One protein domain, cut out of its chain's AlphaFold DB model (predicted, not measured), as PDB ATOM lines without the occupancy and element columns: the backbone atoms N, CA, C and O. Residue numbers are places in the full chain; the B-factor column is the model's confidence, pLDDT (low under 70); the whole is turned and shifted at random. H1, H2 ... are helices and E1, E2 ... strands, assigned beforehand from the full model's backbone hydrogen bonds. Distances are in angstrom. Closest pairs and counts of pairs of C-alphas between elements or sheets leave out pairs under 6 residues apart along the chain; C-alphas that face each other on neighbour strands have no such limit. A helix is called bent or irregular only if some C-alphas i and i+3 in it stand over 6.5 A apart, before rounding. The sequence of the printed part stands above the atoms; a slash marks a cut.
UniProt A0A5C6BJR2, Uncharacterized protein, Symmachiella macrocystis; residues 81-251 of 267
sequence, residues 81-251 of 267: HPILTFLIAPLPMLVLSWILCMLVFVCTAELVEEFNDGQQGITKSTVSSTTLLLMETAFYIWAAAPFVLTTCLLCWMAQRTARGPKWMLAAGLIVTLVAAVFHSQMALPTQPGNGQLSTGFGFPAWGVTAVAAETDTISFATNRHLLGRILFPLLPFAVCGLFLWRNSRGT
ATOM      1  N   HIS A  81     171.910 217.719 189.314       95.44
ATOM      2  CA  HIS A  81     172.851 216.893 188.551       95.44
ATOM      3  C   HIS A  81     172.404 216.701 187.087       95.44
ATOM      4  O   HIS A  81     172.055 215.588 186.682       95.44
ATOM      5  N   PRO A  82     172.432 217.765 186.255       93.75
ATOM      6  CA  PRO A  82     171.964 217.694 184.871       93.75
ATOM      7  C   PRO A  82     172.813 216.752 184.012       93.75
ATOM      8  O   PRO A  82     172.272 216.060 183.159       93.75
ATOM      9  N   ILE A  83     174.125 216.677 184.260       96.44
ATOM     10  CA  ILE A  83     175.024 215.780 183.520       96.44
ATOM     11  C   ILE A  83     174.625 214.325 183.773       96.44
ATOM     12  O   ILE A  83     174.396 213.567 182.837       96.44
ATOM     13  N   LEU A  84     174.458 213.948 185.039       96.50
ATOM     14  CA  LEU A  84     174.072 212.587 185.396       96.50
ATOM     15  C   LEU A  84     172.666 212.246 184.876       96.50
ATOM     16  O   LEU A  84     172.444 211.153 184.368       96.50
ATOM     17  N   THR A  85     171.742 213.203 184.901       95.00
ATOM     18  CA  THR A  85     170.366 212.989 184.429       95.00
ATOM     19  C   THR A  85     170.258 212.884 182.905       95.00
ATOM     20  O   THR A  85     169.564 212.010 182.405       95.00
ATOM     21  N   PHE A  86     170.910 213.764 182.144       95.25
ATOM     22  CA  PHE A  86     170.688 213.858 180.693       95.25
ATOM     23  C   PHE A  86     171.779 213.201 179.849       95.25
ATOM     24  O   PHE A  86     171.539 212.973 178.667       95.25
ATOM     25  N   LEU A  87     172.951 212.891 180.418       95.81
ATOM     26  CA  LEU A  87     173.999 212.142 179.715       95.81
ATOM     27  C   LEU A  87     174.092 210.693 180.193       95.81
ATOM     28  O   LEU A  87     174.268 209.807 179.365       95.81
ATOM     29  N   ILE A  88     173.959 210.435 181.498       96.81
ATOM     30  CA  ILE A  88     174.132 209.079 182.044       96.81
ATOM     31  C   ILE A  88     172.797 208.333 182.105       96.81
ATOM     32  O   ILE A  88     172.719 207.207 181.624       96.81
ATOM     33  N   ALA A  89     171.734 208.952 182.628       96.38
ATOM     34  CA  ALA A  89     170.441 208.287 182.817       96.38
ATOM     35  C   ALA A  89     169.692 207.829 181.543       96.38
ATOM     36  O   ALA A  89     168.908 206.887 181.673       96.38
ATOM     37  N   PRO A  90     169.907 208.378 180.324       96.94
ATOM     38  CA  PRO A  90     169.251 207.852 179.127       96.94
ATOM     39  C   PRO A  90     169.526 206.365 178.884       96.94
ATOM     40  O   PRO A  90     168.629 205.649 178.456       96.94
ATOM     41  N   LEU A  91     170.733 205.883 179.202       96.88
ATOM     42  CA  LEU A  91     171.113 204.480 179.013       96.88
ATOM     43  C   LEU A  91     170.343 203.515 179.937       96.88
ATOM     44  O   LEU A  91     169.677 202.622 179.412       96.88
ATOM     45  N   PRO A  92     170.347 203.666 181.278       97.62
ATOM     46  CA  PRO A  92     169.549 202.806 182.146       97.62
ATOM     47  C   PRO A  92     168.045 202.978 181.902       97.62
ATOM     48  O   PRO A  92     167.320 201.990 181.938       97.62
ATOM     49  N   MET A  93     167.559 204.188 181.591       97.56
ATOM     50  CA  MET A  93     166.145 204.384 181.238       97.56
ATOM     51  C   MET A  93     165.753 203.651 179.959       97.56
ATOM     52  O   MET A  93     164.646 203.118 179.881       97.56
ATOM     53  N   LEU A  94     166.656 203.580 178.981       97.00
ATOM     54  CA  LEU A  94     166.439 202.811 177.766       97.00
ATOM     55  C   LEU A  94     166.358 201.313 178.068       97.00
ATOM     56  O   LEU A  94     165.435 200.660 177.592       97.00
ATOM     57  N   VAL A  95     167.257 200.781 178.901       96.75
ATOM     58  CA  VAL A  95     167.209 199.374 179.346       96.75
ATOM     59  C   VAL A  95     165.897 199.070 180.073       96.75
ATOM     60  O   VAL A  95     165.235 198.083 179.761       96.75
ATOM     61  N   LEU A  96     165.472 199.940 180.993       97.75
ATOM     62  CA  LEU A  96     164.200 199.783 181.704       97.75
ATOM     63  C   LEU A  96     162.998 199.844 180.753       97.75
ATOM     64  O   LEU A  96     162.067 199.054 180.891       97.75
ATOM     65  N   SER A  97     163.033 200.739 179.764       97.31
ATOM     66  CA  SER A  97     161.985 200.847 178.743       97.31
ATOM     67  C   SER A  97     161.920 199.592 177.872       97.31
ATOM     68  O   SER A  97     160.831 199.126 177.559       97.31
ATOM     69  N   TRP A  98     163.068 199.001 177.530       95.50
ATOM     70  CA  TRP A  98     163.145 197.717 176.830       95.50
ATOM     71  C   TRP A  98     162.525 196.576 177.632       95.50
ATOM     72  O   TRP A  98     161.701 195.840 177.093       95.50
ATOM     73  N   ILE A  99     162.880 196.455 178.914       96.25
ATOM     74  CA  ILE A  99     162.301 195.451 179.819       96.25
ATOM     75  C   ILE A  99     160.780 195.620 179.879       96.25
ATOM     76  O   ILE A  99     160.048 194.649 179.719       96.25
ATOM     77  N   LEU A 100     160.296 196.854 180.040       97.31
ATOM     78  CA  LEU A 100     158.865 197.145 180.062       97.31
ATOM     79  C   LEU A 100     158.174 196.755 178.745       97.31
ATOM     80  O   LEU A 100     157.140 196.096 178.776       97.31
ATOM     81  N   CYS A 101     158.745 197.113 177.591       95.56
ATOM     82  CA  CYS A 101     158.196 196.753 176.279       95.56
ATOM     83  C   CYS A 101     158.189 195.235 176.033       95.56
ATOM     84  O   CYS A 101     157.256 194.730 175.412       95.56
ATOM     85  N   MET A 102     159.198 194.508 176.524       92.56
ATOM     86  CA  MET A 102     159.252 193.043 176.472       92.56
ATOM     87  C   MET A 102     158.174 192.408 177.347       92.56
ATOM     88  O   MET A 102     157.471 191.517 176.885       92.56
ATOM     89  N   LEU A 103     158.000 192.892 178.579       95.75
ATOM     90  CA  LEU A 103     156.948 192.407 179.475       95.75
ATOM     91  C   LEU A 103     155.562 192.630 178.872       95.75
ATOM     92  O   LEU A 103     154.760 191.705 178.836       95.75
ATOM     93  N   VAL A 104     155.299 193.828 178.341       96.12
ATOM     94  CA  VAL A 104     154.036 194.122 177.649       96.12
ATOM     95  C   VAL A 104     153.841 193.180 176.464       96.12
ATOM     96  O   VAL A 104     152.757 192.633 176.318       96.12
ATOM     97  N   PHE A 105     154.880 192.946 175.658       90.69
ATOM     98  CA  PHE A 105     154.807 192.045 174.510       90.69
ATOM     99  C   PHE A 105     154.462 190.606 174.905       90.69
ATOM    100  O   PHE A 105     153.521 190.044 174.349       90.69
ATOM    101  N   VAL A 106     155.162 190.040 175.894       92.00
ATOM    102  CA  VAL A 106     154.887 188.687 176.402       92.00
ATOM    103  C   VAL A 106     153.465 188.608 176.953       92.00
ATOM    104  O   VAL A 106     152.701 187.758 176.518       92.00
ATOM    105  N   CYS A 107     153.057 189.549 177.812       94.44
ATOM    106  CA  CYS A 107     151.694 189.571 178.345       94.44
ATOM    107  C   CYS A 107     150.634 189.670 177.238       94.44
ATOM    108  O   CYS A 107     149.605 189.009 177.319       94.44
ATOM    109  N   THR A 108     150.860 190.478 176.196       91.56
ATOM    110  CA  THR A 108     149.919 190.559 175.069       91.56
ATOM    111  C   THR A 108     149.885 189.283 174.240       91.56
ATOM    112  O   THR A 108     148.821 188.942 173.741       91.56
ATOM    113  N   ALA A 109     151.012 188.582 174.090       87.56
ATOM    114  CA  ALA A 109     151.069 187.323 173.358       87.56
ATOM    115  C   ALA A 109     150.273 186.226 174.082       87.56
ATOM    116  O   ALA A 109     149.427 185.598 173.455       87.56
ATOM    117  N   GLU A 110     150.468 186.090 175.395       90.56
ATOM    118  CA  GLU A 110     149.729 185.148 176.251       90.56
ATOM    119  C   GLU A 110     148.217 185.424 176.219       90.56
ATOM    120  O   GLU A 110     147.416 184.522 175.994       90.56
ATOM    121  N   LEU A 111     147.812 186.696 176.348       91.62
ATOM    122  CA  LEU A 111     146.397 187.073 176.258       91.62
ATOM    123  C   LEU A 111     145.806 186.731 174.884       91.62
ATOM    124  O   LEU A 111     144.688 186.238 174.790       91.62
ATOM    125  N   VAL A 112     146.540 187.003 173.802       89.06
ATOM    126  CA  VAL A 112     146.086 186.690 172.440       89.06
ATOM    127  C   VAL A 112     145.966 185.182 172.222       89.06
ATOM    128  O   VAL A 112     145.079 184.766 171.480       89.06
ATOM    129  N   GLU A 113     146.828 184.374 172.837       86.69
ATOM    130  CA  GLU A 113     146.723 182.913 172.802       86.69
ATOM    131  C   GLU A 113     145.458 182.431 173.520       86.69
ATOM    132  O   GLU A 113     144.680 181.688 172.926       86.69
ATOM    133  N   GLU A 114     145.186 182.945 174.723       89.44
ATOM    134  CA  GLU A 114     143.987 182.613 175.507       89.44
ATOM    135  C   GLU A 114     142.682 182.963 174.765       89.44
ATOM    136  O   GLU A 114     141.708 182.214 174.808       89.44
ATOM    137  N   PHE A 115     142.653 184.070 174.014       89.50
ATOM    138  CA  PHE A 115     141.476 184.445 173.218       89.50
ATOM    139  C   PHE A 115     141.324 183.666 171.899       89.50
ATOM    140  O   PHE A 115     140.257 183.726 171.285       89.50
ATOM    141  N   ASN A 116     142.354 182.949 171.439       85.31
ATOM    142  CA  ASN A 116     142.379 182.265 170.138       85.31
ATOM    143  C   ASN A 116     142.142 180.749 170.234       85.31
ATOM    144  O   ASN A 116     142.663 180.005 169.402       85.31
ATOM    145  N   ASP A 117     141.317 180.327 171.197       70.56
ATOM    146  CA  ASP A 117     141.010 178.979 171.728       70.56
ATOM    147  C   ASP A 117     140.687 177.819 170.731       70.56
ATOM    148  O   ASP A 117     140.069 176.818 171.085       70.56
ATOM    149  N   GLY A 118     141.081 177.892 169.456       62.00
ATOM    150  CA  GLY A 118     140.838 176.837 168.470       62.00
ATOM    151  C   GLY A 118     141.535 176.938 167.108       62.00
ATOM    152  O   GLY A 118     141.317 176.051 166.285       62.00
ATOM    153  N   GLN A 119     142.373 177.945 166.815       59.31
ATOM    154  CA  GLN A 119     143.114 177.999 165.537       59.31
ATOM    155  C   GLN A 119     144.592 177.635 165.714       59.31
ATOM    156  O   GLN A 119     145.481 178.483 165.749       59.31
ATOM    157  N   GLN A 120     144.867 176.331 165.785       59.19
ATOM    158  CA  GLN A 120     146.235 175.823 165.760       59.19
ATOM    159  C   GLN A 120     146.796 175.868 164.333       59.19
ATOM    160  O   GLN A 120     146.434 175.066 163.476       59.19
ATOM    161  N   GLY A 121     147.723 176.798 164.102       58.88
ATOM    162  CA  GLY A 121     148.630 176.773 162.956       58.88
ATOM    163  C   GLY A 121     148.228 177.695 161.810       58.88
ATOM    164  O   GLY A 121     147.448 177.337 160.930       58.88
ATOM    165  N   ILE A 122     148.864 178.864 161.753       58.69
ATOM    166  CA  ILE A 122     148.920 179.665 160.530       58.69
ATOM    167  C   ILE A 122     149.842 178.925 159.550       58.69
ATOM    168  O   ILE A 122     151.066 178.970 159.670       58.69
ATOM    169  N   THR A 123     149.270 178.209 158.583       62.16
ATOM    170  CA  THR A 123     150.041 177.611 157.489       62.16
ATOM    171  C   THR A 123     150.471 178.695 156.495       62.16
ATOM    172  O   THR A 123     149.707 179.603 156.159       62.16
ATOM    173  N   LYS A 124     151.712 178.599 155.991       61.06
ATOM    174  CA  LYS A 124     152.309 179.541 155.017       61.06
ATOM    175  C   LYS A 124     151.406 179.850 153.816       61.06
ATOM    176  O   LYS A 124     151.462 180.956 153.292       61.06
ATOM    177  N   SER A 125     150.591 178.889 153.377       61.72
ATOM    178  CA  SER A 125     149.710 179.015 152.209       61.72
ATOM    179  C   SER A 125     148.547 179.994 152.395       61.72
ATOM    180  O   SER A 125     147.893 180.329 151.412       61.72
ATOM    181  N   THR A 126     148.275 180.441 153.624       66.56
ATOM    182  CA  THR A 126     147.056 181.199 153.956       66.56
ATOM    183  C   THR A 126     147.350 182.618 154.452       66.56
ATOM    184  O   THR A 126     146.430 183.399 154.694       66.56
ATOM    185  N   VAL A 127     148.625 183.002 154.581       76.56
ATOM    186  CA  VAL A 127     148.983 184.351 155.031       76.56
ATOM    187  C   VAL A 127     148.799 185.335 153.879       76.56
ATOM    188  O   VAL A 127     149.625 185.426 152.975       76.56
ATOM    189  N   SER A 128     147.699 186.085 153.918       86.19
ATOM    190  CA  SER A 128     147.475 187.213 153.013       86.19
ATOM    191  C   SER A 128     148.633 188.215 153.107       86.19
ATOM    192  O   SER A 128     149.149 188.480 154.196       86.19
ATOM    193  N   SER A 129     148.993 188.850 151.986       85.81
ATOM    194  CA  SER A 129     149.977 189.944 151.950       85.81
ATOM    195  C   SER A 129     149.654 191.061 152.950       85.81
ATOM    196  O   SER A 129     150.556 191.705 153.480       85.81
ATOM    197  N   THR A 130     148.369 191.273 153.251       85.88
ATOM    198  CA  THR A 130     147.922 192.237 154.265       85.88
ATOM    199  C   THR A 130     148.359 191.847 155.677       85.88
ATOM    200  O   THR A 130     148.796 192.708 156.434       85.88
ATOM    201  N   THR A 131     148.303 190.562 156.030       85.50
ATOM    202  CA  THR A 131     148.738 190.061 157.340       85.50
ATOM    203  C   THR A 131     150.247 190.214 157.511       85.50
ATOM    204  O   THR A 131     150.693 190.655 158.566       85.50
ATOM    205  N   LEU A 132     151.033 189.938 156.462       85.81
ATOM    206  CA  LEU A 132     152.483 190.161 156.487       85.81
ATOM    207  C   LEU A 132     152.830 191.637 156.719       85.81
ATOM    208  O   LEU A 132     153.674 191.932 157.561       85.81
ATOM    209  N   LEU A 133     152.139 192.562 156.042       87.69
ATOM    210  CA  LEU A 133     152.329 194.002 156.244       87.69
ATOM    211  C   LEU A 133     151.967 194.438 157.676       87.69
ATOM    212  O   LEU A 133     152.661 195.261 158.276       87.69
ATOM    213  N   LEU A 134     150.897 193.884 158.251       88.75
ATOM    214  CA  LEU A 134     150.507 194.174 159.634       88.75
ATOM    215  C   LEU A 134     151.540 193.651 160.639       88.75
ATOM    216  O   LEU A 134     151.915 194.374 161.557       88.75
ATOM    217  N   MET A 135     152.051 192.433 160.447       87.25
ATOM    218  CA  MET A 135     153.109 191.876 161.297       87.25
ATOM    219  C   MET A 135     154.399 192.693 161.202       87.25
ATOM    220  O   MET A 135     155.013 193.006 162.220       87.25
ATOM    221  N   GLU A 136     154.784 193.090 159.990       88.25
ATOM    222  CA  GLU A 136     155.957 193.929 159.763       88.25
ATOM    223  C   GLU A 136     155.817 195.294 160.451       88.25
ATOM    224  O   GLU A 136     156.716 195.731 161.172       88.25
ATOM    225  N   THR A 137     154.678 195.968 160.280       89.50
ATOM    226  CA  THR A 137     154.435 197.269 160.925       89.50
ATOM    227  C   THR A 137     154.396 197.153 162.449       89.50
ATOM    228  O   THR A 137     155.017 197.973 163.127       89.50
ATOM    229  N   ALA A 138     153.756 196.115 162.997       91.06
ATOM    230  CA  ALA A 138     153.757 195.834 164.431       91.06
ATOM    231  C   ALA A 138     155.182 195.622 164.970       91.06
ATOM    232  O   ALA A 138     155.544 196.202 165.995       91.06
ATOM    233  N   PHE A 139     156.017 194.872 164.247       90.50
ATOM    234  CA  PHE A 139     157.420 194.658 164.599       90.50
ATOM    235  C   PHE A 139     158.216 195.971 164.647       90.50
ATOM    236  O   PHE A 139     158.938 196.214 165.616       90.50
ATOM    237  N   TYR A 140     158.057 196.857 163.658       90.62
ATOM    238  CA  TYR A 140     158.731 198.163 163.667       90.62
ATOM    239  C   TYR A 140     158.257 199.071 164.801       90.62
ATOM    240  O   TYR A 140     159.083 199.726 165.438       90.62
ATOM    241  N   ILE A 141     156.949 199.112 165.065       92.69
ATOM    242  CA  ILE A 141     156.384 199.897 166.171       92.69
ATOM    243  C   ILE A 141     156.967 199.408 167.494       92.69
ATOM    244  O   ILE A 141     157.445 200.216 168.292       92.69
ATOM    245  N   TRP A 142     156.985 198.093 167.702       93.62
ATOM    246  CA  TRP A 142     157.517 197.491 168.914       93.62
ATOM    247  C   TRP A 142     159.021 197.747 169.081       93.62
ATOM    248  O   TRP A 142     159.457 198.169 170.150       93.62
ATOM    249  N   ALA A 143     159.807 197.603 168.010       92.31
ATOM    250  CA  ALA A 143     161.235 197.906 168.033       92.31
ATOM    251  C   ALA A 143     161.517 199.393 168.327       92.31
ATOM    252  O   ALA A 143     162.529 199.716 168.948       92.31
ATOM    253  N   ALA A 144     160.646 200.310 167.886       94.56
ATOM    254  CA  ALA A 144     160.817 201.756 168.070       94.56
ATOM    255  C   ALA A 144     160.325 202.253 169.437       94.56
ATOM    256  O   ALA A 144     160.835 203.252 169.955       94.56
ATOM    257  N   ALA A 145     159.351 201.558 170.029       96.12
ATOM    258  CA  ALA A 145     158.695 201.924 171.277       96.12
ATOM    259  C   ALA A 145     159.659 202.289 172.425       96.12
ATOM    260  O   ALA A 145     159.495 203.381 172.976       96.12
ATOM    261  N   PRO A 146     160.687 201.486 172.779       97.19
ATOM    262  CA  PRO A 146     161.550 201.809 173.919       97.19
ATOM    263  C   PRO A 146     162.354 203.101 173.712       97.19
ATOM    264  O   PRO A 146     162.547 203.868 174.659       97.19
ATOM    265  N   PHE A 147     162.772 203.400 172.479       97.38
ATOM    266  CA  PHE A 147     163.510 204.625 172.153       97.38
ATOM    267  C   PHE A 147     162.612 205.861 172.219       97.38
ATOM    268  O   PHE A 147     162.989 206.881 172.805       97.38
ATOM    269  N   VAL A 148     161.405 205.766 171.655       97.06
ATOM    270  CA  VAL A 148     160.410 206.845 171.695       97.06
ATOM    271  C   VAL A 148     159.976 207.118 173.134       97.06
ATOM    272  O   VAL A 148     159.979 208.273 173.556       97.06
ATOM    273  N   LEU A 149     159.681 206.072 173.913       97.56
ATOM    274  CA  LEU A 149     159.275 206.182 175.314       97.56
ATOM    275  C   LEU A 149     160.354 206.865 176.162       97.56
ATOM    276  O   LEU A 149     160.068 207.849 176.848       97.56
ATOM    277  N   THR A 150     161.602 206.399 176.053       97.88
ATOM    278  CA  THR A 150     162.755 206.986 176.756       97.88
ATOM    279  C   THR A 150     162.919 208.463 176.402       97.88
ATOM    280  O   THR A 150     163.078 209.310 177.281       97.88
ATOM    281  N   THR A 151     162.819 208.801 175.117       97.56
ATOM    282  CA  THR A 151     162.973 210.183 174.644       97.56
ATOM    283  C   THR A 151     161.846 211.085 175.134       97.56
ATOM    284  O   THR A 151     162.108 212.188 175.611       97.56
ATOM    285  N   CYS A 152     160.596 210.619 175.076       97.00
ATOM    286  CA  CYS A 152     159.442 211.328 175.627       97.00
ATOM    287  C   CYS A 152     159.624 211.604 177.124       97.00
ATOM    288  O   CYS A 152     159.393 212.729 177.570       97.00
ATOM    289  N   LEU A 153     160.076 210.609 177.890       96.69
ATOM    290  CA  LEU A 153     160.277 210.727 179.331       96.69
ATOM    291  C   LEU A 153     161.405 211.713 179.674       96.69
ATOM    292  O   LEU A 153     161.220 212.584 180.524       96.69
ATOM    293  N   LEU A 154     162.530 211.659 178.957       95.81
ATOM    294  CA  LEU A 154     163.642 212.602 179.124       95.81
ATOM    295  C   LEU A 154     163.257 214.032 178.723       95.81
ATOM    296  O   LEU A 154     163.579 214.979 179.444       95.81
ATOM    297  N   CYS A 155     162.527 214.207 177.618       95.06
ATOM    298  CA  CYS A 155     161.998 215.505 177.198       95.06
ATOM    299  C   CYS A 155     161.032 216.081 178.234       95.06
ATOM    300  O   CYS A 155     161.127 217.257 178.589       95.06
ATOM    301  N   TRP A 156     160.133 215.251 178.761       94.19
ATOM    302  CA  TRP A 156     159.209 215.640 179.818       94.19
ATOM    303  C   TRP A 156     159.944 216.026 181.113       94.19
ATOM    304  O   TRP A 156     159.628 217.049 181.723       94.19
ATOM    305  N   MET A 157     160.983 215.281 181.502       93.81
ATOM    306  CA  MET A 157     161.833 215.614 182.652       93.81
ATOM    307  C   MET A 157     162.629 216.909 182.451       93.81
ATOM    308  O   MET A 157     162.742 217.714 183.379       93.81
ATOM    309  N   ALA A 158     163.165 217.148 181.254       92.56
ATOM    310  CA  ALA A 158     163.868 218.386 180.923       92.56
ATOM    311  C   ALA A 158     162.946 219.606 181.035       92.56
ATOM    312  O   ALA A 158     163.322 220.612 181.637       92.56
ATOM    313  N   GLN A 159     161.711 219.480 180.540       89.75
ATOM    314  CA  GLN A 159     160.687 220.513 180.688       89.75
ATOM    315  C   GLN A 159     160.344 220.758 182.158       89.75
ATOM    316  O   GLN A 159     160.311 221.904 182.599       89.75
ATOM    317  N   ARG A 160     160.153 219.695 182.949       89.81
ATOM    318  CA  ARG A 160     159.852 219.835 184.381       89.81
ATOM    319  C   ARG A 160     160.991 220.421 185.202       89.81
ATOM    320  O   ARG A 160     160.732 221.007 186.240       89.81
ATOM    321  N   THR A 161     162.234 220.285 184.760       90.69
ATOM    322  CA  THR A 161     163.401 220.821 185.475       90.69
ATOM    323  C   THR A 161     163.795 222.227 185.019       90.69
ATOM    324  O   THR A 161     164.832 222.730 185.462       90.69
ATOM    325  N   ALA A 162     162.991 222.864 184.153       88.00
ATOM    326  CA  ALA A 162     163.286 224.164 183.544       88.00
ATOM    327  C   ALA A 162     164.688 224.196 182.901       88.00
ATOM    328  O   ALA A 162     165.422 225.186 182.957       88.00
ATOM    329  N   ARG A 163     165.113 223.059 182.335       85.38
ATOM    330  CA  ARG A 163     166.410 222.937 181.673       85.38
ATOM    331  C   ARG A 163     166.235 223.301 180.207       85.38
ATOM    332  O   ARG A 163     165.363 222.782 179.519       85.38
ATOM    333  N   GLY A 164     167.073 224.225 179.741       85.81
ATOM    334  CA  GLY A 164     167.018 224.722 178.371       85.81
ATOM    335  C   GLY A 164     167.123 223.611 177.311       85.81
ATOM    336  O   GLY A 164     167.595 222.505 177.595       85.81
ATOM    337  N   PRO A 165     166.771 223.923 176.053       91.31
ATOM    338  CA  PRO A 165     166.585 222.946 174.975       91.31
ATOM    339  C   PRO A 165     167.841 222.129 174.639       91.31
ATOM    340  O   PRO A 165     167.745 221.016 174.128       91.31
ATOM    341  N   LYS A 166     169.028 222.648 174.977       95.00
ATOM    342  CA  LYS A 166     170.319 221.976 174.778       95.00
ATOM    343  C   LYS A 166     170.372 220.600 175.456       95.00
ATOM    344  O   LYS A 166     170.916 219.667 174.880       95.00
ATOM    345  N   TRP A 167     169.775 220.458 176.643       94.50
ATOM    346  CA  TRP A 167     169.780 219.191 177.388       94.50
ATOM    347  C   TRP A 167     168.843 218.146 176.778       94.50
ATOM    348  O   TRP A 167     169.186 216.969 176.742       94.50
ATOM    349  N   MET A 168     167.704 218.581 176.231       94.69
ATOM    350  CA  MET A 168     166.791 217.709 175.482       94.69
ATOM    351  C   MET A 168     167.460 217.170 174.218       94.69
ATOM    352  O   MET A 168     167.367 215.981 173.928       94.69
ATOM    353  N   LEU A 169     168.171 218.037 173.489       95.25
ATOM    354  CA  LEU A 169     168.917 217.642 172.296       95.25
ATOM    355  C   LEU A 169     170.069 216.690 172.632       95.25
ATOM    356  O   LEU A 169     170.269 215.727 171.903       95.25
ATOM    357  N   ALA A 170     170.785 216.915 173.739       96.00
ATOM    358  CA  ALA A 170     171.859 216.025 174.179       96.00
ATOM    359  C   ALA A 170     171.338 214.615 174.516       96.00
ATOM    360  O   ALA A 170     171.855 213.628 174.000       96.00
ATOM    361  N   ALA A 171     170.275 214.525 175.319       95.81
ATOM    362  CA  ALA A 171     169.623 213.257 175.644       95.81
ATOM    363  C   ALA A 171     169.063 212.558 174.393       95.81
ATOM    364  O   ALA A 171     169.310 211.371 174.184       95.81
ATOM    365  N   GLY A 172     168.356 213.300 173.534       95.81
ATOM    366  CA  GLY A 172     167.819 212.775 172.278       95.81
ATOM    367  C   GLY A 172     168.909 212.261 171.339       95.81
ATOM    368  O   GLY A 172     168.750 211.195 170.754       95.81
ATOM    369  N   LEU A 173     170.043 212.963 171.251       96.69
ATOM    370  CA  LEU A 173     171.194 212.536 170.457       96.69
ATOM    371  C   LEU A 173     171.754 211.199 170.956       96.69
ATOM    372  O   LEU A 173     172.018 210.323 170.141       96.69
ATOM    373  N   ILE A 174     171.891 211.015 172.273       97.12
ATOM    374  CA  ILE A 174     172.358 209.745 172.852       97.12
ATOM    375  C   ILE A 174     171.406 208.606 172.474       97.12
ATOM    376  O   ILE A 174     171.854 207.577 171.973       97.12
ATOM    377  N   VAL A 175     170.095 208.796 172.648       97.38
ATOM    378  CA  VAL A 175     169.097 207.769 172.302       97.38
ATOM    379  C   VAL A 175     169.098 207.478 170.795       97.38
ATOM    380  O   VAL A 175     169.044 206.314 170.410       97.38
ATOM    381  N   THR A 176     169.231 208.501 169.942       96.19
ATOM    382  CA  THR A 176     169.377 208.346 168.484       96.19
ATOM    383  C   THR A 176     170.628 207.557 168.109       96.19
ATOM    384  O   THR A 176     170.548 206.682 167.252       96.19
ATOM    385  N   LEU A 177     171.775 207.819 168.743       95.69
ATOM    386  CA  LEU A 177     173.010 207.077 168.471       95.69
ATOM    387  C   LEU A 177     172.863 205.598 168.839       95.69
ATOM    388  O   LEU A 177     173.275 204.740 168.063       95.69
ATOM    389  N   VAL A 178     172.224 205.293 169.974       95.50
ATOM    390  CA  VAL A 178     171.941 203.903 170.365       95.50
ATOM    391  C   VAL A 178     170.939 203.253 169.406       95.50
ATOM    392  O   VAL A 178     171.143 202.116 168.993       95.50
ATOM    393  N   ALA A 179     169.893 203.974 168.994       94.19
ATOM    394  CA  ALA A 179     168.929 203.496 168.004       94.19
ATOM    395  C   ALA A 179     169.581 203.222 166.637       94.19
ATOM    396  O   ALA A 179     169.188 202.286 165.950       94.19
ATOM    397  N   ALA A 180     170.597 204.000 166.249       92.56
ATOM    398  CA  ALA A 180     171.312 203.832 164.984       92.56
ATOM    399  C   ALA A 180     172.181 202.565 164.932       92.56
ATOM    400  O   ALA A 180     172.404 202.028 163.850       92.56
ATOM    401  N   VAL A 181     172.661 202.083 166.084       93.12
ATOM    402  CA  VAL A 181     173.423 200.824 166.193       93.12
ATOM    403  C   VAL A 181     172.555 199.639 166.620       93.12
ATOM    404  O   VAL A 181     173.057 198.524 166.755       93.12
ATOM    405  N   PHE A 182     171.261 199.861 166.859       91.75
ATOM    406  CA  PHE A 182     170.331 198.817 167.259       91.75
ATOM    407  C   PHE A 182     169.896 197.974 166.056       91.75
ATOM    408  O   PHE A 182     169.484 198.491 165.015       91.75
ATOM    409  N   HIS A 183     169.933 196.655 166.223       89.69
ATOM    410  CA  HIS A 183     169.462 195.701 165.235       89.69
ATOM    411  C   HIS A 183     168.475 194.715 165.860       89.69
ATOM    412  O   HIS A 183     168.707 194.178 166.942       89.69
ATOM    413  N   SER A 184     167.377 194.459 165.152       89.31
ATOM    414  CA  SER A 184     166.407 193.434 165.515       89.31
ATOM    415  C   SER A 184     166.049 192.626 164.280       89.31
ATOM    416  O   SER A 184     165.795 193.192 163.209       89.31
ATOM    417  N   GLN A 185     166.023 191.312 164.448       88.31
ATOM    418  CA  GLN A 185     165.629 190.352 163.435       88.31
ATOM    419  C   GLN A 185     164.625 189.372 164.038       88.31
ATOM    420  O   GLN A 185     164.842 188.817 165.113       88.31
ATOM    421  N   MET A 186     163.530 189.161 163.318       87.50
ATOM    422  CA  MET A 186     162.499 188.187 163.640       87.50
ATOM    423  C   MET A 186     162.425 187.176 162.498       87.50
ATOM    424  O   MET A 186     162.215 187.555 161.345       87.50
ATOM    425  N   ALA A 187     162.610 185.899 162.807       85.62
ATOM    426  CA  ALA A 187     162.404 184.792 161.887       85.62
ATOM    427  C   ALA A 187     161.093 184.089 162.251       85.62
ATOM    428  O   ALA A 187     160.938 183.579 163.364       85.62
ATOM    429  N   LEU A 188     160.135 184.095 161.320       82.06
ATOM    430  CA  LEU A 188     158.867 183.400 161.504       82.06
ATOM    431  C   LEU A 188     159.088 181.878 161.460       82.06
ATOM    432  O   LEU A 188     159.794 181.395 160.567       82.06
ATOM    433  N   PRO A 189     158.461 181.118 162.374       76.81
ATOM    434  CA  PRO A 189     158.548 179.666 162.369       76.81
ATOM    435  C   PRO A 189     157.946 179.080 161.090       76.81
ATOM    436  O   PRO A 189     156.829 179.413 160.700       76.81
ATOM    437  N   THR A 190     158.659 178.146 160.464       75.31
ATOM    438  CA  THR A 190     158.093 177.250 159.440       75.31
ATOM    439  C   THR A 190     157.443 176.012 160.062       75.31
ATOM    440  O   THR A 190     156.635 175.351 159.414       75.31
ATOM    441  N   GLN A 191     157.778 175.722 161.322       76.69
ATOM    442  CA  GLN A 191     157.239 174.645 162.146       76.69
ATOM    443  C   GLN A 191     156.901 175.198 163.541       76.69
ATOM    444  O   GLN A 191     157.623 176.082 164.018       76.69
ATOM    445  N   PRO A 192     155.842 174.701 164.209       74.38
ATOM    446  CA  PRO A 192     155.505 175.106 165.573       74.38
ATOM    447  C   PRO A 192     156.725 175.022 166.505       74.38
ATOM    448  O   PRO A 192     157.450 174.034 166.480       74.38
ATOM    449  N   GLY A 193     156.959 176.065 167.304       75.19
ATOM    450  CA  GLY A 193     158.051 176.113 168.288       75.19
ATOM    451  C   GLY A 193     159.400 176.667 167.799       75.19
ATOM    452  O   GLY A 193     160.254 176.938 168.633       75.19
ATOM    453  N   ASN A 194     159.590 176.921 166.496       81.38
ATOM    454  CA  ASN A 194     160.883 177.376 165.940       81.38
ATOM    455  C   ASN A 194     160.955 178.887 165.634       81.38
ATOM    456  O   ASN A 194     161.730 179.317 164.780       81.38
ATOM    457  N   GLY A 195     160.120 179.707 166.275       82.06
ATOM    458  CA  GLY A 195     160.177 181.160 166.101       82.06
ATOM    459  C   GLY A 195     161.405 181.731 166.805       82.06
ATOM    460  O   GLY A 195     161.629 181.437 167.976       82.06
ATOM    461  N   GLN A 196     162.189 182.562 166.116       84.69
ATOM    462  CA  GLN A 196     163.361 183.200 166.713       84.69
ATOM    463  C   GLN A 196     163.255 184.720 166.612       84.69
ATOM    464  O   GLN A 196     163.091 185.281 165.527       84.69
ATOM    465  N   LEU A 197     163.397 185.393 167.752       85.44
ATOM    466  CA  LEU A 197     163.614 186.831 167.837       85.44
ATOM    467  C   LEU A 197     165.039 187.060 168.342       85.44
ATOM    468  O   LEU A 197     165.392 186.624 169.434       85.44
ATOM    469  N   SER A 198     165.854 187.746 167.551       86.19
ATOM    470  CA  SER A 198     167.208 188.139 167.931       86.19
ATOM    471  C   SER A 198     167.326 189.656 167.928       86.19
ATOM    472  O   SER A 198     167.067 190.303 166.912       86.19
ATOM    473  N   THR A 199     167.753 190.219 169.053       88.12
ATOM    474  CA  THR A 199     168.078 191.639 169.193       88.12
ATOM    475  C   THR A 199     169.555 191.788 169.530       88.12
ATOM    476  O   THR A 199     170.147 190.948 170.208       88.12
ATOM    477  N   GLY A 200     170.178 192.848 169.033       87.94
ATOM    478  CA  GLY A 200     171.593 193.089 169.259       87.94
ATOM    479  C   GLY A 200     172.002 194.514 168.934       87.94
ATOM    480  O   GLY A 200     171.237 195.302 168.378       87.94
ATOM    481  N   PHE A 201     173.243 194.831 169.281       88.69
ATOM    482  CA  PHE A 201     173.888 196.079 168.907       88.69
ATOM    483  C   PHE A 201     175.048 195.764 167.978       88.69
ATOM    484  O   PHE A 201     175.869 194.894 168.266       88.69
ATOM    485  N   GLY A 202     175.116 196.469 166.861       82.94
ATOM    486  CA  GLY A 202     176.178 196.284 165.896       82.94
ATOM    487  C   GLY A 202     176.181 197.412 164.890       82.94
ATOM    488  O   GLY A 202     175.135 197.891 164.455       82.94
ATOM    489  N   PHE A 203     177.376 197.820 164.480       74.12
ATOM    490  CA  PHE A 203     177.487 198.547 163.230       74.12
ATOM    491  C   PHE A 203     177.124 197.560 162.128       74.12
ATOM    492  O   PHE A 203     177.663 196.448 162.141       74.12
ATOM    493  N   PRO A 204     176.205 197.899 161.207       58.75
ATOM    494  CA  PRO A 204     175.956 197.030 160.077       58.75
ATOM    495  C   PRO A 204     177.302 196.850 159.387       58.75
ATOM    496  O   PRO A 204     177.843 197.816 158.846       58.75
ATOM    497  N   ALA A 205     177.870 195.641 159.448       57.06
ATOM    498  CA  ALA A 205     178.977 195.303 158.583       57.06
ATOM    499  C   ALA A 205     178.474 195.654 157.183       57.06
ATOM    500  O   ALA A 205     177.438 195.155 156.742       57.06
ATOM    501  N   TRP A 206     179.136 196.587 156.499       53.53
ATOM    502  CA  TRP A 206     178.771 196.897 155.117       53.53
ATOM    503  C   TRP A 206     178.847 195.638 154.227       53.53
ATOM    504  O   TRP A 206     178.278 195.626 153.141       53.53
ATOM    505  N   GLY A 207     179.465 194.554 154.722       48.72
ATOM    506  CA  GLY A 207     179.278 193.188 154.251       48.72
ATOM    507  C   GLY A 207     178.067 192.506 154.894       48.72
ATOM    508  O   GLY A 207     178.071 192.165 156.074       48.72
ATOM    509  N   VAL A 208     177.050 192.263 154.078       44.47
ATOM    510  CA  VAL A 208     175.908 191.395 154.362       44.47
ATOM    511  C   VAL A 208     176.417 189.982 154.680       44.47
ATOM    512  O   VAL A 208     176.578 189.170 153.776       44.47
ATOM    513  N   THR A 209     176.646 189.636 155.948       49.12
ATOM    514  CA  THR A 209     176.552 188.226 156.350       49.12
ATOM    515  C   THR A 209     175.071 187.919 156.452       49.12
ATOM    516  O   THR A 209     174.478 187.942 157.529       49.12
ATOM    517  N   ALA A 210     174.449 187.706 155.292       50.31
ATOM    518  CA  ALA A 210     173.225 186.942 155.242       50.31
ATOM    519  C   ALA A 210     173.561 185.628 155.946       50.31
ATOM    520  O   ALA A 210     174.351 184.839 155.430       50.31
ATOM    521  N   VAL A 211     173.016 185.417 157.148       51.94
ATOM    522  CA  VAL A 211     172.780 184.053 157.619       51.94
ATOM    523  C   VAL A 211     172.106 183.394 156.433       51.94
ATOM    524  O   VAL A 211     171.070 183.902 155.998       51.94
ATOM    525  N   ALA A 212     172.791 182.427 155.814       50.00
ATOM    526  CA  ALA A 212     172.337 181.768 154.606       50.00
ATOM    527  C   ALA A 212     170.907 181.323 154.883       50.00
ATOM    528  O   ALA A 212     170.682 180.420 155.686       50.00
ATOM    529  N   ALA A 213     169.954 182.079 154.342       50.91
ATOM    530  CA  ALA A 213     168.555 181.827 154.564       50.91
ATOM    531  C   ALA A 213     168.302 180.531 153.822       50.91
ATOM    532  O   ALA A 213     168.191 180.515 152.597       50.91
ATOM    533  N   GLU A 214     168.296 179.434 154.570       54.94
ATOM    534  CA  GLU A 214     167.647 178.217 154.141       54.94
ATOM    535  C   GLU A 214     166.277 178.652 153.611       54.94
ATOM    536  O   GLU A 214     165.564 179.407 154.286       54.94
ATOM    537  N   THR A 215     166.011 178.313 152.348       59.34
ATOM    538  CA  THR A 215     165.146 179.002 151.364       59.34
ATOM    539  C   THR A 215     163.680 179.213 151.768       59.34
ATOM    540  O   THR A 215     162.884 179.726 150.991       59.34
ATOM    541  N   ASP A 216     163.324 178.859 152.997       70.25
ATOM    542  CA  ASP A 216     161.975 178.762 153.514       70.25
ATOM    543  C   ASP A 216     161.655 179.691 154.697       70.25
ATOM    544  O   ASP A 216     160.519 179.680 155.170       70.25
ATOM    545  N   THR A 217     162.567 180.525 155.197       69.81
ATOM    546  CA  THR A 217     162.257 181.394 156.354       69.81
ATOM    547  C   THR A 217     161.818 182.807 155.945       69.81
ATOM    548  O   THR A 217     162.555 183.555 155.299       69.81
ATOM    549  N   ILE A 218     160.608 183.216 156.356       76.94
ATOM    550  CA  ILE A 218     160.176 184.620 156.254       76.94
ATOM    551  C   ILE A 218     160.834 185.372 157.412       76.94
ATOM    552  O   ILE A 218     160.510 185.150 158.577       76.94
ATOM    553  N   SER A 219     161.792 186.236 157.087       79.12
ATOM    554  CA  SER A 219     162.514 187.047 158.067       79.12
ATOM    555  C   SER A 219     162.187 188.530 157.924       79.12
ATOM    556  O   SER A 219     162.203 189.094 156.827       79.12
ATOM    557  N   PHE A 220     161.943 189.184 159.051       79.75
ATOM    558  CA  PHE A 220     161.876 190.634 159.162       79.75
ATOM    559  C   PHE A 220     163.151 191.117 159.835       79.75
ATOM    560  O   PHE A 220     163.612 190.528 160.809       79.75
ATOM    561  N   ALA A 221     163.742 192.184 159.310       78.25
ATOM    562  CA  ALA A 221     164.926 192.783 159.902       78.25
ATOM    563  C   ALA A 221     164.827 194.296 159.783       78.25
ATOM    564  O   ALA A 221     164.529 194.811 158.705       78.25
ATOM    565  N   THR A 222     165.144 195.014 160.860       74.19
ATOM    566  CA  THR A 222     165.068 196.485 160.872       74.19
ATOM    567  C   THR A 222     165.952 197.141 159.807       74.19
ATOM    568  O   THR A 222     165.640 198.220 159.309       74.19
ATOM    569  N   ASN A 223     167.023 196.454 159.395       70.19
ATOM    570  CA  ASN A 223     167.955 196.920 158.370       70.19
ATOM    571  C   ASN A 223     167.571 196.549 156.927       70.19
ATOM    572  O   ASN A 223     168.283 196.963 156.012       70.19
ATOM    573  N   ARG A 224     166.493 195.786 156.686       72.62
ATOM    574  CA  ARG A 224     166.113 195.391 155.315       72.62
ATOM    575  C   ARG A 224     165.608 196.571 154.491       72.62
ATOM    576  O   ARG A 224     165.974 196.697 153.326       72.62
ATOM    577  N   HIS A 225     164.815 197.454 155.091       77.12
ATOM    578  CA  HIS A 225     164.219 198.584 154.383       77.12
ATOM    579  C   HIS A 225     165.030 199.860 154.599       77.12
ATOM    580  O   HIS A 225     165.372 200.214 155.724       77.12
ATOM    581  N   LEU A 226     165.291 200.600 153.517       77.81
ATOM    582  CA  LEU A 226     165.964 201.903 153.572       77.81
ATOM    583  C   LEU A 226     165.218 202.886 154.493       77.81
ATOM    584  O   LEU A 226     165.848 203.635 155.237       77.81
ATOM    585  N   LEU A 227     163.882 202.797 154.518       76.94
ATOM    586  CA  LEU A 227     163.033 203.502 155.480       76.94
ATOM    587  C   LEU A 227     163.341 203.100 156.925       76.94
ATOM    588  O   LEU A 227     163.554 203.979 157.747       76.94
ATOM    589  N   GLY A 228     163.436 201.803 157.230       77.81
ATOM    590  CA  GLY A 228     163.814 201.323 158.561       77.81
ATOM    591  C   GLY A 228     165.193 201.827 158.987       77.81
ATOM    592  O   GLY A 228     165.356 202.292 160.104       77.81
ATOM    593  N   ARG A 229     166.171 201.854 158.076       81.56
ATOM    594  CA  ARG A 229     167.542 202.301 158.385       81.56
ATOM    595  C   ARG A 229     167.653 203.795 158.680       81.56
ATOM    596  O   ARG A 229     168.472 204.184 159.505       81.56
ATOM    597  N   ILE A 230     166.880 204.630 157.986       87.00
ATOM    598  CA  ILE A 230     166.987 206.093 158.098       87.00
ATOM    599  C   ILE A 230     165.947 206.649 159.069       87.00
ATOM    600  O   ILE A 230     166.277 207.457 159.930       87.00
ATOM    601  N   LEU A 231     164.688 206.229 158.949       88.50
ATOM    602  CA  LEU A 231     163.584 206.804 159.712       88.50
ATOM    603  C   LEU A 231     163.652 206.400 161.188       88.50
ATOM    604  O   LEU A 231     163.461 207.245 162.057       88.50
ATOM    605  N   PHE A 232     163.978 205.135 161.472       88.62
ATOM    606  CA  PHE A 232     164.032 204.598 162.832       88.62
ATOM    607  C   PHE A 232     164.962 205.382 163.776       88.62
ATOM    608  O   PHE A 232     164.477 205.858 164.805       88.62
ATOM    609  N   PRO A 233     166.254 205.607 163.456       90.62
ATOM    610  CA  PRO A 233     167.140 206.359 164.348       90.62
ATOM    611  C   PRO A 233     166.767 207.843 164.469       90.62
ATOM    612  O   PRO A 233     167.141 208.496 165.447       90.62
ATOM    613  N   LEU A 234     166.014 208.391 163.508       93.62
ATOM    614  CA  LEU A 234     165.570 209.785 163.523       93.62
ATOM    615  C   LEU A 234     164.311 210.016 164.373       93.62
ATOM    616  O   LEU A 234     164.037 211.164 164.728       93.62
ATOM    617  N   LEU A 235     163.571 208.965 164.750       93.81
ATOM    618  CA  LEU A 235     162.351 209.092 165.557       93.81
ATOM    619  C   LEU A 235     162.582 209.808 166.903       93.81
ATOM    620  O   LEU A 235     161.847 210.762 167.173       93.81
ATOM    621  N   PRO A 236     163.593 209.457 167.726       93.56
ATOM    622  CA  PRO A 236     163.904 210.210 168.943       93.56
ATOM    623  C   PRO A 236     164.125 211.705 168.678       93.56
ATOM    624  O   PRO A 236     163.583 212.565 169.373       93.56
ATOM    625  N   PHE A 237     164.859 212.042 167.617       92.44
ATOM    626  CA  PHE A 237     165.133 213.433 167.275       92.44
ATOM    627  C   PHE A 237     163.866 214.184 166.839       92.44
ATOM    628  O   PHE A 237     163.649 215.326 167.252       92.44
ATOM    629  N   ALA A 238     162.988 213.534 166.069       94.62
ATOM    630  CA  ALA A 238     161.689 214.083 165.690       94.62
ATOM    631  C   ALA A 238     160.802 214.349 166.921       94.62
ATOM    632  O   ALA A 238     160.180 215.410 167.018       94.62
ATOM    633  N   VAL A 239     160.804 213.436 167.900       95.25
ATOM    634  CA  VAL A 239     160.110 213.611 169.185       95.25
ATOM    635  C   VAL A 239     160.670 214.816 169.944       95.25
ATOM    636  O   VAL A 239     159.897 215.674 170.375       95.25
ATOM    637  N   CYS A 240     161.996 214.954 170.054       94.06
ATOM    638  CA  CYS A 240     162.612 216.145 170.647       94.06
ATOM    639  C   CYS A 240     162.169 217.429 169.928       94.06
ATOM    640  O   CYS A 240     161.769 218.393 170.581       94.06
ATOM    641  N   GLY A 241     162.182 217.432 168.591       94.12
ATOM    642  CA  GLY A 241     161.725 218.555 167.772       94.12
ATOM    643  C   GLY A 241     160.272 218.947 168.053       94.12
ATOM    644  O   GLY A 241     159.978 220.132 168.217       94.12
ATOM    645  N   LEU A 242     159.377 217.967 168.200       95.50
ATOM    646  CA  LEU A 242     157.971 218.201 168.538       95.50
ATOM    647  C   LEU A 242     157.813 218.850 169.921       95.50
ATOM    648  O   LEU A 242     157.040 219.797 170.075       95.50
ATOM    649  N   PHE A 243     158.566 218.387 170.922       93.00
ATOM    650  CA  PHE A 243     158.547 218.985 172.260       93.00
ATOM    651  C   PHE A 243     159.107 220.415 172.259       93.00
ATOM    652  O   PHE A 243     158.550 221.290 172.927       93.00
ATOM    653  N   LEU A 244     160.169 220.679 171.492       92.38
ATOM    654  CA  LEU A 244     160.738 222.019 171.328       92.38
ATOM    655  C   LEU A 244     159.765 222.970 170.625       92.38
ATOM    656  O   LEU A 244     159.580 224.103 171.068       92.38
ATOM    657  N   TRP A 245     159.103 222.497 169.570       92.88
ATOM    658  CA  TRP A 245     158.079 223.250 168.852       92.88
ATOM    659  C   TRP A 245     156.856 223.545 169.724       92.88
ATOM    660  O   TRP A 245     156.334 224.660 169.722       92.88
ATOM    661  N   ARG A 246     156.418 222.576 170.532       91.62
ATOM    662  CA  ARG A 246     155.349 222.796 171.512       91.62
ATOM    663  C   ARG A 246     155.752 223.847 172.548       91.62
ATOM    664  O   ARG A 246     154.942 224.708 172.878       91.62
ATOM    665  N   ASN A 247     156.993 223.799 173.036       85.44
ATOM    666  CA  ASN A 247     157.485 224.745 174.036       85.44
ATOM    667  C   ASN A 247     157.593 226.178 173.481       85.44
ATOM    668  O   ASN A 247     157.222 227.129 174.161       85.44
ATOM    669  N   SER A 248     158.015 226.339 172.223       85.88
ATOM    670  CA  SER A 248     158.130 227.663 171.591       85.88
ATOM    671  C   SER A 248     156.783 228.337 171.311       85.88
ATOM    672  O   SER A 248     156.725 229.560 171.194       85.88
ATOM    673  N   ARG A 249     155.688 227.568 171.231       83.69
ATOM    674  CA  ARG A 249     154.321 228.109 171.138       83.69
ATOM    675  C   ARG A 249     153.734 228.523 172.487       83.69
ATOM    676  O   ARG A 249     152.844 229.365 172.514       83.69
ATOM    677  N   GLY A 250     154.202 227.922 173.582       70.12
ATOM    678  CA  GLY A 250     153.695 228.179 174.932       70.12
ATOM    679  C   GLY A 250     154.229 229.461 175.567       70.12
ATOM    680  O   GLY A 250     153.586 230.006 176.459       70.12
ATOM    681  N   THR A 251     155.370 229.974 175.103       61.38
ATOM    682  CA  THR A 251     155.829 231.308 175.485       61.38
ATOM    683  C   THR A 251     154.990 232.337 174.728       61.38
ATOM    684  O   THR A 251     155.138 232.408 173.501       61.38
TER     685      THR A 251
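Overview. This is residues 81 to 251 of the 267 residues of an uncharacterized protein of Symmachiella macrocystis (UniProt A0A5C6BJR2). At one end, three helical pieces stand side by side as a bundle, H3b, H4 and H5b, with short H1 packed on H4; at the other end is a small sheet of three strands, with the arm H3a over one face. The long helix H2 slants away from the bundle, and its residues 106 to 115 stick out, as does the loop of residues 205 to 215. The printed part has 171 residues, mostly helix by its named elements, with five named helices and three named strands in the order H1 H2 H3 H4 E1 E2 E3 H5; the sheet runs E2 E1 E3, antiparallel throughout. It is only just loose, close to compact, with a radius of gyration of the C-alphas of 18.9 A, and spans 57 by 42 by 28 A.

Arrangement. H1, residues 82 to 88, touches residues 167 to 174 alone of H4, residues 165 to 181, closest at the C-alphas of Phe 86 and Ala 171, 5.2 A. By its hydrogen bonds H3, residues 129 to 160, was assigned as one helix, but it is bent, with C-alphas 143 and 146 7.1 A apart; its arms H3a, residues 129 to 143, and H3b, residues 146 to 160, stand at a steep tilt of 43 degrees. H5, residues 226 to 250, was likewise assigned as one helix but is bent, with C-alphas 233 and 236 6.8 A apart; its arms are H5a, residues 226 to 233, and H5b, residues 236 to 250. H2, residues 90 to 115, touches H3b with residues 90 to 101 alone, closest at the C-alphas of Ser 97 and Pro 146, 4.9 A, at a steep tilt of 52 degrees. H3b, H4 and H5b form an up and down bundle, each running against the one before it; the C-alphas of Cys 155 and Met 168, closest in the hairpin H3b and H4, are 5.5 A apart. E1, residues 182 to 187, and E2, residues 196 to 201, form a hairpin, with N 185 and O 198 within hydrogen-bond range at 2.9 A. On the other side of E1 is E3, residues 219 to 221, with N 220 and O 186 at 2.8 A. H3a and this sheet make two layers, helix over strands, at a height over the sheet of 10.1 A; H4 and H5a only graze the sheet. Every O i to N i+4 pair is within hydrogen-bond range in H1, H2, H3a, H3b, H4 and H5b, and 3 of 4 in H5a.

Along the chain. H1 begins at C-alpha 82 (171.964, 217.694, 184.871). From first to last C-alpha H2 is 36.8 A long, H3a 21.2 A, H3b 20.9 A, H4 24.8 A and H5b 21.5 A. H5b ends at C-alpha 250 (153.695, 228.179, 174.932).

Size, cuts and confidence. The C-alphas of Glu 214 and Thr 251, the two farthest apart, are 58.4 A apart. The printed part has no cut. The links H2 to H3 and E2 to E3 are long. Mean pLDDT of the printed part is 85.2; residues 118 to 126, 204 to 215, 217 and 251 are under 70.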